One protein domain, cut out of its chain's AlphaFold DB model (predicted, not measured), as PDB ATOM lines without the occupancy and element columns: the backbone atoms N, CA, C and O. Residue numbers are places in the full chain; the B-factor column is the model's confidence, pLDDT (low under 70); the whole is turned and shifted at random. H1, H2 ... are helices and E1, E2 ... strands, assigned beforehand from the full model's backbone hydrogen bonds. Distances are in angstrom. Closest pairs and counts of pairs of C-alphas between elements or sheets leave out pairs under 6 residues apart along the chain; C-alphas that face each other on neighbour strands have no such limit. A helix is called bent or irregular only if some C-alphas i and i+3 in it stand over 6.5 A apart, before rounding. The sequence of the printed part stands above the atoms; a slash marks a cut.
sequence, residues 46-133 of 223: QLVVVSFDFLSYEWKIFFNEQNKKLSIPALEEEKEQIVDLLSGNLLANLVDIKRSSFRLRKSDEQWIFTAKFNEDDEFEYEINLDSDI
ATOM      1  N   GLN A  46      46.944 -32.122 -41.131       57.41
ATOM      2  CA  GLN A  46      46.634 -33.022 -42.247       57.41
ATOM      3  C   GLN A  46      46.704 -34.512 -41.861       57.41
ATOM      4  O   GLN A  46      46.088 -35.345 -42.520       57.41
ATOM      5  N   LEU A  47      47.458 -34.859 -40.810       58.31
ATOM      6  CA  LEU A  47      47.687 -36.237 -40.352       58.31
ATOM      7  C   LEU A  47      46.873 -36.587 -39.103       58.31
ATOM      8  O   LEU A  47      46.603 -37.764 -38.847       58.31
ATOM      9  N   VAL A  48      46.511 -35.570 -38.322       65.75
ATOM     10  CA  VAL A  48      45.701 -35.708 -37.119       65.75
ATOM     11  C   VAL A  48      44.688 -34.575 -37.011       65.75
ATOM     12  O   VAL A  48      44.969 -33.433 -37.379       65.75
ATOM     13  N   VAL A  49      43.528 -34.876 -36.436       71.62
ATOM     14  CA  VAL A  49      42.580 -33.860 -35.973       71.62
ATOM     15  C   VAL A  49      42.781 -33.705 -34.474       71.62
ATOM     16  O   VAL A  49      42.556 -34.649 -33.719       71.62
ATOM     17  N   VAL A  50      43.219 -32.524 -34.040       73.44
ATOM     18  CA  VAL A  50      43.292 -32.173 -32.618       73.44
ATOM     19  C   VAL A  50      42.107 -31.285 -32.292       73.44
ATOM     20  O   VAL A  50      41.874 -30.278 -32.953       73.44
ATOM     21  N   SER A  51      41.355 -31.670 -31.272       77.31
ATOM     22  CA  SER A  51      40.189 -30.934 -30.799       77.31
ATOM     23  C   SER A  51      40.146 -30.957 -29.281       77.31
ATOM     24  O   SER A  51      40.718 -31.849 -28.654       77.31
ATOM     25  N   PHE A  52      39.479 -29.975 -28.693       78.19
ATOM     26  CA  PHE A  52      39.210 -29.949 -27.261       78.19
ATOM     27  C   PHE A  52      37.738 -30.267 -27.015       78.19
ATOM     28  O   PHE A  52      36.879 -29.633 -27.627       78.19
ATOM     29  N   ASP A  53      37.458 -31.247 -26.156       81.25
ATOM     30  CA  ASP A  53      36.108 -31.589 -25.712       81.25
ATOM     31  C   ASP A  53      35.791 -30.852 -24.406       81.25
ATOM     32  O   ASP A  53      36.308 -31.200 -23.345       81.25
ATOM     33  N   PHE A  54      34.924 -29.841 -24.481       76.44
ATOM     34  CA  PHE A  54      34.547 -29.023 -23.322       76.44
ATOM     35  C   PHE A  54      33.739 -29.768 -22.260       76.44
ATOM     36  O   PHE A  54      33.741 -29.349 -21.106       76.44
ATOM     37  N   LEU A  55      33.021 -30.835 -22.623       78.75
ATOM     38  CA  LEU A  55      32.197 -31.563 -21.656       78.75
ATOM     39  C   LEU A  55      33.059 -32.450 -20.766       78.75
ATOM     40  O   LEU A  55      32.787 -32.581 -19.574       78.75
ATOM     41  N   SER A  56      34.089 -33.062 -21.352       84.19
ATOM     42  CA  SER A  56      35.030 -33.916 -20.629       84.19
ATOM     43  C   SER A  56      36.286 -33.178 -20.156       84.19
ATOM     44  O   SER A  56      36.993 -33.704 -19.303       84.19
ATOM     45  N   TYR A  57      36.540 -31.957 -20.645       81.06
ATOM     46  CA  TYR A  57      37.804 -31.230 -20.473       81.06
ATOM     47  C   TYR A  57      39.010 -32.053 -20.944       81.06
ATOM     48  O   TYR A  57      40.033 -32.133 -20.266       81.06
ATOM     49  N   GLU A  58      38.890 -32.682 -22.114       83.19
ATOM     50  CA  GLU A  58      39.927 -33.554 -22.664       83.19
ATOM     51  C   GLU A  58      40.364 -33.104 -24.062       83.19
ATOM     52  O   GLU A  58      39.552 -32.828 -24.947       83.19
ATOM     53  N   TRP A  59      41.674 -33.128 -24.299       78.31
ATOM     54  CA  TRP A  59      42.254 -33.091 -25.634       78.31
ATOM     55  C   TRP A  59      41.945 -34.395 -26.353       78.31
ATOM     56  O   TRP A  59      42.342 -35.469 -25.906       78.31
ATOM     57  N   LYS A  60      41.257 -34.308 -27.488       80.75
ATOM     58  CA  LYS A  60      40.971 -35.432 -28.376       80.75
ATOM     59  C   LYS A  60      41.849 -35.318 -29.611       80.75
ATOM     60  O   LYS A  60      41.638 -34.448 -30.457       80.75
ATOM     61  N   ILE A  61      42.826 -36.212 -29.705       76.81
ATOM     62  CA  ILE A  61      43.726 -36.328 -30.852       76.81
ATOM     63  C   ILE A  61      43.299 -37.553 -31.652       76.81
ATOM     64  O   ILE A  61      43.456 -38.690 -31.201       76.81
ATOM     65  N   PHE A  62      42.740 -37.317 -32.831       73.81
ATOM     66  CA  PHE A  62      42.319 -38.351 -33.762       73.81
ATOM     67  C   PHE A  62      43.406 -38.555 -34.809       73.81
ATOM     68  O   PHE A  62      43.724 -37.637 -35.564       73.81
ATOM     69  N   PHE A  63      43.962 -39.759 -34.868       67.00
ATOM     70  CA  PHE A  63      44.902 -40.156 -35.912       67.00
ATOM     71  C   PHE A  63      44.098 -40.729 -37.082       67.00
ATOM     72  O   PHE A  63      43.205 -41.547 -36.849       67.00
ATOM     73  N   ASN A  64      44.367 -40.281 -38.313       58.56
ATOM     74  CA  ASN A  64      43.537 -40.592 -39.486       58.56
ATOM     75  C   ASN A  64      43.134 -42.090 -39.607       58.56
ATOM     76  O   ASN A  64      43.910 -43.004 -39.325       58.56
ATOM     77  N   GLU A  65      41.878 -42.301 -40.025       49.88
ATOM     78  CA  GLU A  65      41.154 -43.530 -40.431       49.88
ATOM     79  C   GLU A  65      41.111 -44.778 -39.517       49.88
ATOM     80  O   GLU A  65      40.257 -45.636 -39.731       49.88
ATOM     81  N   GLN A  66      41.913 -44.909 -38.455       54.56
ATOM     82  CA  GLN A  66      41.926 -46.145 -37.638       54.56
ATOM     83  C   GLN A  66      41.001 -46.145 -36.404       54.56
ATOM     84  O   GLN A  66      41.145 -47.017 -35.549       54.56
ATOM     85  N   ASN A  67      40.082 -45.181 -36.254       55.81
ATOM     86  CA  ASN A  67      39.287 -44.975 -35.023       55.81
ATOM     87  C   ASN A  67      40.136 -44.854 -33.736       55.81
ATOM     88  O   ASN A  67      39.624 -44.985 -32.622       55.81
ATOM     89  N   LYS A  68      41.440 -44.595 -33.869       59.53
ATOM     90  CA  LYS A  68      42.348 -44.422 -32.738       59.53
ATOM     91  C   LYS A  68      42.285 -42.974 -32.284       59.53
ATOM     92  O   LYS A  68      42.559 -42.055 -33.056       59.53
ATOM     93  N   LYS A  69      41.919 -42.794 -31.019       74.44
ATOM     94  CA  LYS A  69      41.892 -41.498 -30.349       74.44
ATOM     95  C   LYS A  69      42.796 -41.545 -29.128       74.44
ATOM     96  O   LYS A  69      42.713 -42.484 -28.340       74.44
ATOM     97  N   LEU A  70      43.609 -40.516 -28.961       74.75
ATOM     98  CA  LEU A  70      44.258 -40.216 -27.696       74.75
ATOM     99  C   LEU A  70      43.396 -39.173 -26.979       74.75
ATOM    100  O   LEU A  70      43.040 -38.154 -27.569       74.75
ATOM    101  N   SER A  71      42.983 -39.488 -25.752       79.88
ATOM    102  CA  SER A  71      42.293 -38.554 -24.856       79.88
ATOM    103  C   SER A  71      43.265 -38.144 -23.766       79.88
ATOM    104  O   SER A  71      43.782 -39.018 -23.076       79.88
ATOM    105  N   ILE A  72      43.542 -36.848 -23.653       78.25
ATOM    106  CA  ILE A  72      44.465 -36.317 -22.650       78.25
ATOM    107  C   ILE A  72      43.698 -35.320 -21.775       78.25
ATOM    108  O   ILE A  72      43.235 -34.310 -22.311       78.25
ATOM    109  N   PRO A  73      43.506 -35.589 -20.473       82.19
ATOM    110  CA  PRO A  73      42.750 -34.700 -19.598       82.19
ATOM    111  C   PRO A  73      43.482 -33.377 -19.381       82.19
ATOM    112  O   PRO A  73      44.702 -33.357 -19.239       82.19
ATOM    113  N   ALA A  74      42.732 -32.275 -19.348       77.81
ATOM    114  CA  ALA A  74      43.269 -30.977 -18.971       77.81
ATOM    115  C   ALA A  74      43.674 -30.951 -17.485       77.81
ATOM    116  O   ALA A  74      43.047 -31.607 -16.649       77.81
ATOM    117  N   LEU A  75      44.681 -30.143 -17.146       74.81
ATOM    118  CA  LEU A  75      45.065 -29.878 -15.758       74.81
ATOM    119  C   LEU A  75      43.996 -28.991 -15.117       74.81
ATOM    120  O   LEU A  75      43.562 -28.017 -15.732       74.81
ATOM    121  N   GLU A  76      43.562 -29.319 -13.895       76.88
ATOM    122  CA  GLU A  76      42.478 -28.599 -13.201       76.88
ATOM    123  C   GLU A  76      42.739 -27.090 -13.113       76.88
ATOM    124  O   GLU A  76      41.855 -26.289 -13.405       76.88
ATOM    125  N   GLU A  77      43.972 -26.710 -12.782       76.44
ATOM    126  CA  GLU A  77      44.419 -25.318 -12.642       76.44
ATOM    127  C   GLU A  77      44.455 -24.511 -13.951       76.44
ATOM    128  O   GLU A  77      44.527 -23.283 -13.909       76.44
ATOM    129  N   GLU A  78      44.360 -25.166 -15.110       69.25
ATOM    130  CA  GLU A  78      44.496 -24.520 -16.423       69.25
ATOM    131  C   GLU A  78      43.196 -24.553 -17.245       69.25
ATOM    132  O   GLU A  78      43.122 -23.969 -18.329       69.25
ATOM    133  N   LYS A  79      42.127 -25.168 -16.714       76.25
ATOM    134  CA  LYS A  79      40.826 -25.278 -17.395       76.25
ATOM    135  C   LYS A  79      40.205 -23.926 -17.730       76.25
ATOM    136  O   LYS A  79      39.706 -23.759 -18.841       76.25
ATOM    137  N   GLU A  80      40.233 -22.968 -16.802       73.06
ATOM    138  CA  GLU A  80      39.656 -21.631 -17.021       73.06
ATOM    139  C   GLU A  80      40.373 -20.891 -18.160       73.06
ATOM    140  O   GLU A  80      39.722 -20.332 -19.039       73.06
ATOM    141  N   GLN A  81      41.705 -20.994 -18.226       71.12
ATOM    142  CA  GLN A  81      42.507 -20.373 -19.285       71.12
ATOM    143  C   GLN A  81      42.215 -20.985 -20.661       71.12
ATOM    144  O   GLN A  81      42.089 -20.266 -21.652       71.12
ATOM    145  N   ILE A  82      42.062 -22.314 -20.728       72.38
ATOM    146  CA  ILE A  82      41.687 -23.017 -21.962       72.38
ATOM    147  C   ILE A  82      40.294 -22.574 -22.427       72.38
ATOM    148  O   ILE A  82      40.089 -22.343 -23.621       72.38
ATOM    149  N   VAL A  83      39.343 -22.428 -21.499       71.44
ATOM    150  CA  VAL A  83      37.993 -21.943 -21.814       71.44
ATOM    151  C   VAL A  83      38.047 -20.533 -22.385       71.44
ATOM    152  O   VAL A  83      37.500 -20.315 -23.464       71.44
ATOM    153  N   ASP A  84      38.747 -19.608 -21.732       69.88
ATOM    154  CA  ASP A  84      38.866 -18.224 -22.195       69.88
ATOM    155  C   ASP A  84      39.510 -18.140 -23.585       69.88
ATOM    156  O   ASP A  84      39.019 -17.421 -24.459       69.88
ATOM    157  N   LEU A  85      40.547 -18.939 -23.835       67.25
ATOM    158  CA  LEU A  85      41.268 -18.976 -25.106       67.25
ATOM    159  C   LEU A  85      40.428 -19.550 -26.262       67.25
ATOM    160  O   LEU A  85      40.557 -19.113 -27.409       67.25
ATOM    161  N   LEU A  86      39.550 -20.514 -25.974       67.50
ATOM    162  CA  LEU A  86      38.700 -21.182 -26.965       67.50
ATOM    163  C   LEU A  86      37.273 -20.604 -27.044       67.50
ATOM    164  O   LEU A  86      36.500 -20.982 -27.927       67.50
ATOM    165  N   SER A  87      36.934 -19.650 -26.170       59.59
ATOM    166  CA  SER A  87      35.593 -19.063 -25.997       59.59
ATOM    167  C   SER A  87      35.028 -18.326 -27.225       59.59
ATOM    168  O   SER A  87      33.841 -18.002 -27.262       59.59
ATOM    169  N   GLY A  88      35.830 -18.105 -28.274       53.84
ATOM    170  CA  GLY A  88      35.426 -17.388 -29.488       53.84
ATOM    171  C   GLY A  88      34.407 -18.105 -30.388       53.84
ATOM    172  O   GLY A  88      33.907 -17.488 -31.328       53.84
ATOM    173  N   ASN A  89      34.091 -19.386 -30.146       50.62
ATOM    174  CA  ASN A  89      33.061 -20.128 -30.890       50.62
ATOM    175  C   ASN A  89      32.514 -21.335 -30.093       50.62
ATOM    176  O   ASN A  89      32.665 -22.490 -30.483       50.62
ATOM    177  N   LEU A  90      31.829 -21.063 -28.977       52.25
ATOM    178  CA  LEU A  90      31.216 -22.061 -28.073       52.25
ATOM    179  C   LEU A  90      30.005 -22.831 -28.656       52.25
ATOM    180  O   LEU A  90      29.263 -23.474 -27.919       52.25
ATOM    181  N   LEU A  91      29.760 -22.772 -29.968       49.78
ATOM    182  CA  LEU A  91      28.612 -23.444 -30.598       49.78
ATOM    183  C   LEU A  91      28.862 -24.932 -30.905       49.78
ATOM    184  O   LEU A  91      27.948 -25.619 -31.360       49.78
ATOM    185  N   ALA A  92      30.073 -25.439 -30.658       53.72
ATOM    186  CA  ALA A  92      30.439 -26.833 -30.875       53.72
ATOM    187  C   ALA A  92      31.150 -27.417 -29.647       53.72
ATOM    188  O   ALA A  92      31.991 -26.763 -29.035       53.72
ATOM    189  N   ASN A  93      30.858 -28.684 -29.330       58.94
ATOM    190  CA  ASN A  93      31.533 -29.419 -28.249       58.94
ATOM    191  C   ASN A  93      33.005 -29.722 -28.570       58.94
ATOM    192  O   ASN A  93      33.762 -30.046 -27.665       58.94
ATOM    193  N   LEU A  94      33.387 -29.637 -29.849       52.22
ATOM    194  CA  LEU A  94      34.750 -29.790 -30.343       52.22
ATOM    195  C   LEU A  94      35.154 -28.507 -31.066       52.22
ATOM    196  O   LEU A  94      34.487 -28.102 -32.020       52.22
ATOM    197  N   VAL A  95      36.255 -27.893 -30.636       58.25
ATOM    198  CA  VAL A  95      36.817 -26.701 -31.288       58.25
ATOM    199  C   VAL A  95      38.002 -27.100 -32.154       58.25
ATOM    200  O   VAL A  95      38.942 -27.726 -31.665       58.25
ATOM    201  N   ASP A  96      37.954 -26.728 -33.437       57.38
ATOM    202  CA  ASP A  96      39.114 -26.767 -34.332       57.38
ATOM    203  C   ASP A  96      40.014 -25.564 -34.041       57.38
ATOM    204  O   ASP A  96      39.576 -24.410 -34.077       57.38
ATOM    205  N   ILE A  97      41.281 -25.837 -33.751       59.47
ATOM    206  CA  ILE A  97      42.218 -24.841 -33.255       59.47
ATOM    207  C   ILE A  97      43.270 -24.568 -34.328       59.47
ATOM    208  O   ILE A  97      44.303 -25.232 -34.434       59.47
ATOM    209  N   LYS A  98      42.996 -23.553 -35.150       58.31
ATOM    210  CA  LYS A  98      43.898 -23.118 -36.223       58.31
ATOM    211  C   LYS A  98      45.085 -22.340 -35.648       58.31
ATOM    212  O   LYS A  98      44.936 -21.620 -34.671       58.31
ATOM    213  N   ARG A  99      46.247 -22.426 -36.313       61.00
ATOM    214  CA  ARG A  99      47.516 -21.753 -35.928       61.00
ATOM    215  C   ARG A  99      48.128 -22.228 -34.602       61.00
ATOM    216  O   ARG A  99      49.018 -21.569 -34.071       61.00
ATOM    217  N   SER A 100      47.694 -23.379 -34.105       69.56
ATOM    218  CA  SER A 100      48.298 -24.032 -32.948       69.56
ATOM    219  C   SER A 100      49.336 -25.057 -33.371       69.56
ATOM    220  O   SER A 100      49.240 -25.669 -34.436       69.56
ATOM    221  N   SER A 101      50.338 -25.240 -32.522       75.50
ATOM    222  CA  SER A 101      51.374 -26.249 -32.679       75.50
ATOM    223  C   SER A 101      51.232 -27.255 -31.553       75.50
ATOM    224  O   SER A 101      51.453 -26.923 -30.391       75.50
ATOM    225  N   PHE A 102      50.937 -28.499 -31.905       80.31
ATOM    226  CA  PHE A 102      50.956 -29.605 -30.962       80.31
ATOM    227  C   PHE A 102      52.212 -30.422 -31.220       80.31
ATOM    228  O   PHE A 102      52.537 -30.745 -32.368       80.31
ATOM    229  N   ARG A 103      52.926 -30.764 -30.154       84.50
ATOM    230  CA  ARG A 103      54.121 -31.596 -30.237       84.50
ATOM    231  C   ARG A 103      54.153 -32.602 -29.110       84.50
ATOM    232  O   ARG A 103      53.517 -32.434 -28.075       84.50
ATOM    233  N   LEU A 104      54.958 -33.621 -29.314       86.00
ATOM    234  CA  LEU A 104      55.348 -34.568 -28.295       86.00
ATOM    235  C   LEU A 104      56.860 -34.592 -28.228       86.00
ATOM    236  O   LEU A 104      57.534 -34.624 -29.257       86.00
ATOM    237  N   ARG A 105      57.399 -34.552 -27.018       85.81
ATOM    238  CA  ARG A 105      58.836 -34.634 -26.788       85.81
ATOM    239  C   ARG A 105      59.141 -35.748 -25.812       85.81
ATOM    240  O   ARG A 105      58.386 -35.954 -24.864       85.81
ATOM    241  N   LYS A 106      60.255 -36.438 -26.037       80.31
ATOM    242  CA  LYS A 106      60.826 -37.330 -25.030       80.31
ATOM    243  C   LYS A 106      61.871 -36.548 -24.243       80.31
ATOM    244  O   LYS A 106      62.814 -36.034 -24.844       80.31
ATOM    245  N   SER A 107      61.668 -36.428 -22.938       78.19
ATOM    246  CA  SER A 107      62.653 -35.901 -21.993       78.19
ATOM    247  C   SER A 107      62.988 -37.029 -21.032       78.19
ATOM    248  O   SER A 107      62.107 -37.499 -20.317       78.19
ATOM    249  N   ASP A 108      64.235 -37.494 -21.050       78.50
ATOM    250  CA  ASP A 108      64.673 -38.672 -20.296       78.50
ATOM    251  C   ASP A 108      63.809 -39.915 -20.624       78.50
ATOM    252  O   ASP A 108      63.745 -40.351 -21.779       78.50
ATOM    253  N   GLU A 109      63.119 -40.480 -19.632       76.38
ATOM    254  CA  GLU A 109      62.209 -41.625 -19.790       76.38
ATOM    255  C   GLU A 109      60.731 -41.215 -19.913       76.38
ATOM    256  O   GLU A 109      59.864 -42.074 -20.059       76.38
ATOM    257  N   GLN A 110      60.435 -39.913 -19.906       81.69
ATOM    258  CA  GLN A 110      59.075 -39.388 -19.884       81.69
ATOM    259  C   GLN A 110      58.680 -38.756 -21.220       81.69
ATOM    260  O   GLN A 110      59.439 -38.011 -21.851       81.69
ATOM    261  N   TRP A 111      57.454 -39.041 -21.652       83.19
ATOM    262  CA  TRP A 111      56.849 -38.377 -22.795       83.19
ATOM    263  C   TRP A 111      56.061 -37.165 -22.331       83.19
ATOM    264  O   TRP A 111      55.321 -37.240 -21.359       83.19
ATOM    265  N   ILE A 112      56.213 -36.048 -23.033       85.38
ATOM    266  CA  ILE A 112      55.537 -34.796 -22.707       85.38
ATOM    267  C   ILE A 112      54.783 -34.330 -23.945       85.38
ATOM    268  O   ILE A 112      55.393 -34.098 -24.993       85.38
ATOM    269  N   PHE A 113      53.464 -34.213 -23.825       83.44
ATOM    270  CA  PHE A 113      52.601 -33.548 -24.792       83.44
ATOM    271  C   PHE A 113      52.639 -32.049 -24.543       83.44
ATOM    272  O   PHE A 113      52.398 -31.615 -23.424       83.44
ATOM    273  N   THR A 114      52.886 -31.269 -25.587       84.25
ATOM    274  CA  THR A 114      52.815 -29.813 -25.535       84.25
ATOM    275  C   THR A 114      51.773 -29.316 -26.536       84.25
ATOM    276  O   THR A 114      51.857 -29.641 -27.725       84.25
ATOM    277  N   ALA A 115      50.851 -28.466 -26.092       78.19
ATOM    278  CA  ALA A 115      49.950 -27.698 -26.944       78.19
ATOM    279  C   ALA A 115      50.290 -26.206 -26.853       78.19
ATOM    280  O   ALA A 115      50.243 -25.620 -25.778       78.19
ATOM    281  N   LYS A 116      50.628 -25.589 -27.986       76.31
ATOM    282  CA  LYS A 116      50.912 -24.154 -28.077       76.31
ATOM    283  C   LYS A 116      49.883 -23.466 -28.959       76.31
ATOM    284  O   LYS A 116      49.746 -23.830 -30.131       76.31
ATOM    285  N   PHE A 117      49.192 -22.467 -28.420       70.06
ATOM    286  CA  PHE A 117      48.062 -21.815 -29.085       70.06
ATOM    287  C   PHE A 117      48.438 -20.499 -29.762       70.06
ATOM    288  O   PHE A 117      49.217 -19.718 -29.231       70.06
ATOM    289  N   ASN A 118      47.849 -20.229 -30.935       63.41
ATOM    290  CA  ASN A 118      47.955 -18.942 -31.643       63.41
ATOM    291  C   ASN A 118      49.388 -18.463 -31.964       63.41
ATOM    292  O   ASN A 118      49.595 -17.278 -32.209       63.41
ATOM    293  N   GLU A 119      50.366 -19.376 -31.984       57.78
ATOM    294  CA  GLU A 119      51.808 -19.075 -32.027       57.78
ATOM    295  C   GLU A 119      52.316 -18.155 -30.896       57.78
ATOM    296  O   GLU A 119      53.463 -17.715 -30.959       57.78
ATOM    297  N   ASP A 120      51.516 -17.902 -29.856       58.16
ATOM    298  CA  ASP A 120      51.917 -17.091 -28.709       58.16
ATOM    299  C   ASP A 120      52.680 -17.955 -27.696       58.16
ATOM    300  O   ASP A 120      52.264 -19.068 -27.373       58.16
ATOM    301  N   ASP A 121      53.821 -17.461 -27.217       57.12
ATOM    302  CA  ASP A 121      54.616 -18.098 -26.159       57.12
ATOM    303  C   ASP A 121      53.920 -18.029 -24.789       57.12
ATOM    304  O   ASP A 121      54.295 -18.754 -23.874       57.12
ATOM    305  N   GLU A 122      52.894 -17.183 -24.640       55.72
ATOM    306  CA  GLU A 122      52.155 -17.020 -23.378       55.72
ATOM    307  C   GLU A 122      51.283 -18.230 -23.021       55.72
ATOM    308  O   GLU A 122      50.948 -18.410 -21.852       55.72
ATOM    309  N   PHE A 123      50.946 -19.074 -24.001       62.25
ATOM    310  CA  PHE A 123      50.053 -20.214 -23.812       62.25
ATOM    311  C   PHE A 123      50.675 -21.486 -24.383       62.25
ATOM    312  O   PHE A 123      50.273 -21.998 -25.435       62.25
ATOM    313  N   GLU A 124      51.684 -21.980 -23.666       71.56
ATOM    314  CA  GLU A 124      52.239 -23.317 -23.832       71.56
ATOM    315  C   GLU A 124      51.739 -24.216 -22.699       71.56
ATOM    316  O   GLU A 124      51.981 -23.960 -21.526       71.56
ATOM    317  N   TYR A 125      51.024 -25.269 -23.073       74.25
ATOM    318  CA  TYR A 125      50.404 -26.220 -22.165       74.25
ATOM    319  C   TYR A 125      51.147 -27.553 -22.237       74.25
ATOM    320  O   TYR A 125      51.279 -28.095 -23.337       74.25
ATOM    321  N   GLU A 126      51.625 -28.090 -21.110       80.50
ATOM    322  CA  GLU A 126      52.426 -29.322 -21.071       80.50
ATOM    323  C   GLU A 126      51.813 -30.401 -20.166       80.50
ATOM    324  O   GLU A 126      51.500 -30.155 -19.006       80.50
ATOM    325  N   ILE A 127      51.690 -31.629 -20.682       79.19
ATOM    326  CA  ILE A 127      51.226 -32.802 -19.930       79.19
ATOM    327  C   ILE A 127      52.243 -33.931 -20.047       79.19
ATOM    328  O   ILE A 127      52.645 -34.316 -21.145       79.19
ATOM    329  N   ASN A 128      52.559 -34.545 -18.913       82.19
ATOM    330  CA  ASN A 128      53.278 -35.808 -18.845       82.19
ATOM    331  C   ASN A 128      52.396 -36.992 -19.277       82.19
ATOM    332  O   ASN A 128      51.326 -37.211 -18.715       82.19
ATOM    333  N   LEU A 129      52.864 -37.777 -20.243       75.19
ATOM    334  CA  LEU A 129      52.204 -38.983 -20.733       75.19
ATOM    335  C   LEU A 129      52.884 -40.250 -20.209       75.19
ATOM    336  O   LEU A 129      54.114 -40.330 -20.149       75.19
ATOM    337  N   ASP A 130      52.067 -41.265 -19.944       70.75
ATOM    338  CA  ASP A 130      52.530 -42.625 -19.673       70.75
ATOM    339  C   ASP A 130      53.144 -43.257 -20.938       70.75
ATOM    340  O   ASP A 130      52.670 -43.052 -22.065       70.75
ATOM    341  N   SER A 131      54.219 -44.035 -20.754       63.56
ATOM    342  CA  SER A 131      55.109 -44.547 -21.812       63.56
ATOM    343  C   SER A 131      54.397 -45.299 -22.938       63.56
ATOM    344  O   SER A 131      54.752 -45.148 -24.111       63.56
ATOM    345  N   ASP A 132      53.368 -46.068 -22.589       59.91
ATOM    346  CA  ASP A 132      52.728 -47.037 -23.484       59.91
ATOM    347  C   ASP A 132      51.840 -46.364 -24.542       59.91
ATOM    348  O   ASP A 132      51.640 -46.885 -25.641       59.91
ATOM    349  N   ILE A 133      51.331 -45.168 -24.238       55.69
ATOM    350  CA  ILE A 133      50.477 -44.375 -25.134       55.69
ATOM    351  C   ILE A 133      51.304 -43.700 -26.236       55.69
ATOM    352  O   ILE A 133      50.835 -43.445 -27.353       55.69
TER     353      ILE A 133
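This is residues 46 to 133 of the 223 residues of an uncharacterized protein of Alphaproteobacteria bacterium (UniProt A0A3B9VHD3). Two small antiparallel sheets stand only partly face to face, their strands crossed, as a loose pair with no close contact between the sheets. One sheet holds E3, E2, E1 and E4, the other E5, E6 and E7, and the single helix H1 lies at one end, grazing the first sheet near E4. The printed part has 88 residues, with one named helix and seven named strands in the chain order E1, E2, E3, H1, E4, E5, E6, E7; the class is mixed, helices and strands. The whole is compact, with a radius of gyration of the C-alphas of 12.9 A and spans of 37 by 32 by 23 A.

E1, residues 48 to 53, begins at C-alpha 48 (45.701, -35.708, -37.119) and is 15.5 A long. E2, residues 58 to 63, is 15.6 A long, and E3 is residues 69 to 73. H1, residues 76 to 89, is 21.8 A long and irregular, with C-alphas 85 and 88 7.5 A apart; its C-alpha 76 is at (42.478, -28.599, -13.201). E4 is residues 94 to 96. E5, residues 101 to 107, is 18.3 A long, and E6, residues 110 to 116, 19.1 A. E7, residues 124 to 129, is 16.0 A long and ends at C-alpha 129 (52.204, -38.983, -20.733).

The larger sheet runs E3, E2, E1, E4, with E3 and E4 as edge strands. E1, E2 and E3 form a meander, each strand the antiparallel neighbour of the one before. In the hairpin of E1 and E2, N 51 and O 60 are 2.9 A apart, within hydrogen-bond range; in that of E2 and E3, N 59 and O 72 are 2.8 A apart. E4 is antiparallel to E1 at 133 degrees, C-alphas 51 and 95 facing each other at 5.4 A, with no backbone N and O within hydrogen-bond range. H1 only grazes this sheet, with residues 79 to 89; the closest C-alphas of H1 and E4, those of Leu 86 and Val 95, are 7.3 A apart. In H1, 6 of 10 O i to N i+4 pairs are within hydrogen-bond range. The second sheet, E5, E6, E7, is strongly twisted and also a meander: N 103 and O 114 are 2.9 A apart in the hairpin of E5 and E6, and N 113 and O 127 2.8 A in that of E6 and E7. E3 and E7 are only just apart, closest 8.1 A, and so are E1 and E5, closest 8.3 A. H1 is not on the second sheet.

The two C-alphas farthest apart, those of Leu 91 and Asp 108, are 40.5 A apart. The printed part has no cut and no long link; the link from E6 to E7 is short, and the others are tight. The mean pLDDT of the printed part is 70.3, and 36 residues are under 70, among them residues 63 to 68, 84 to 100 and 118 to 123.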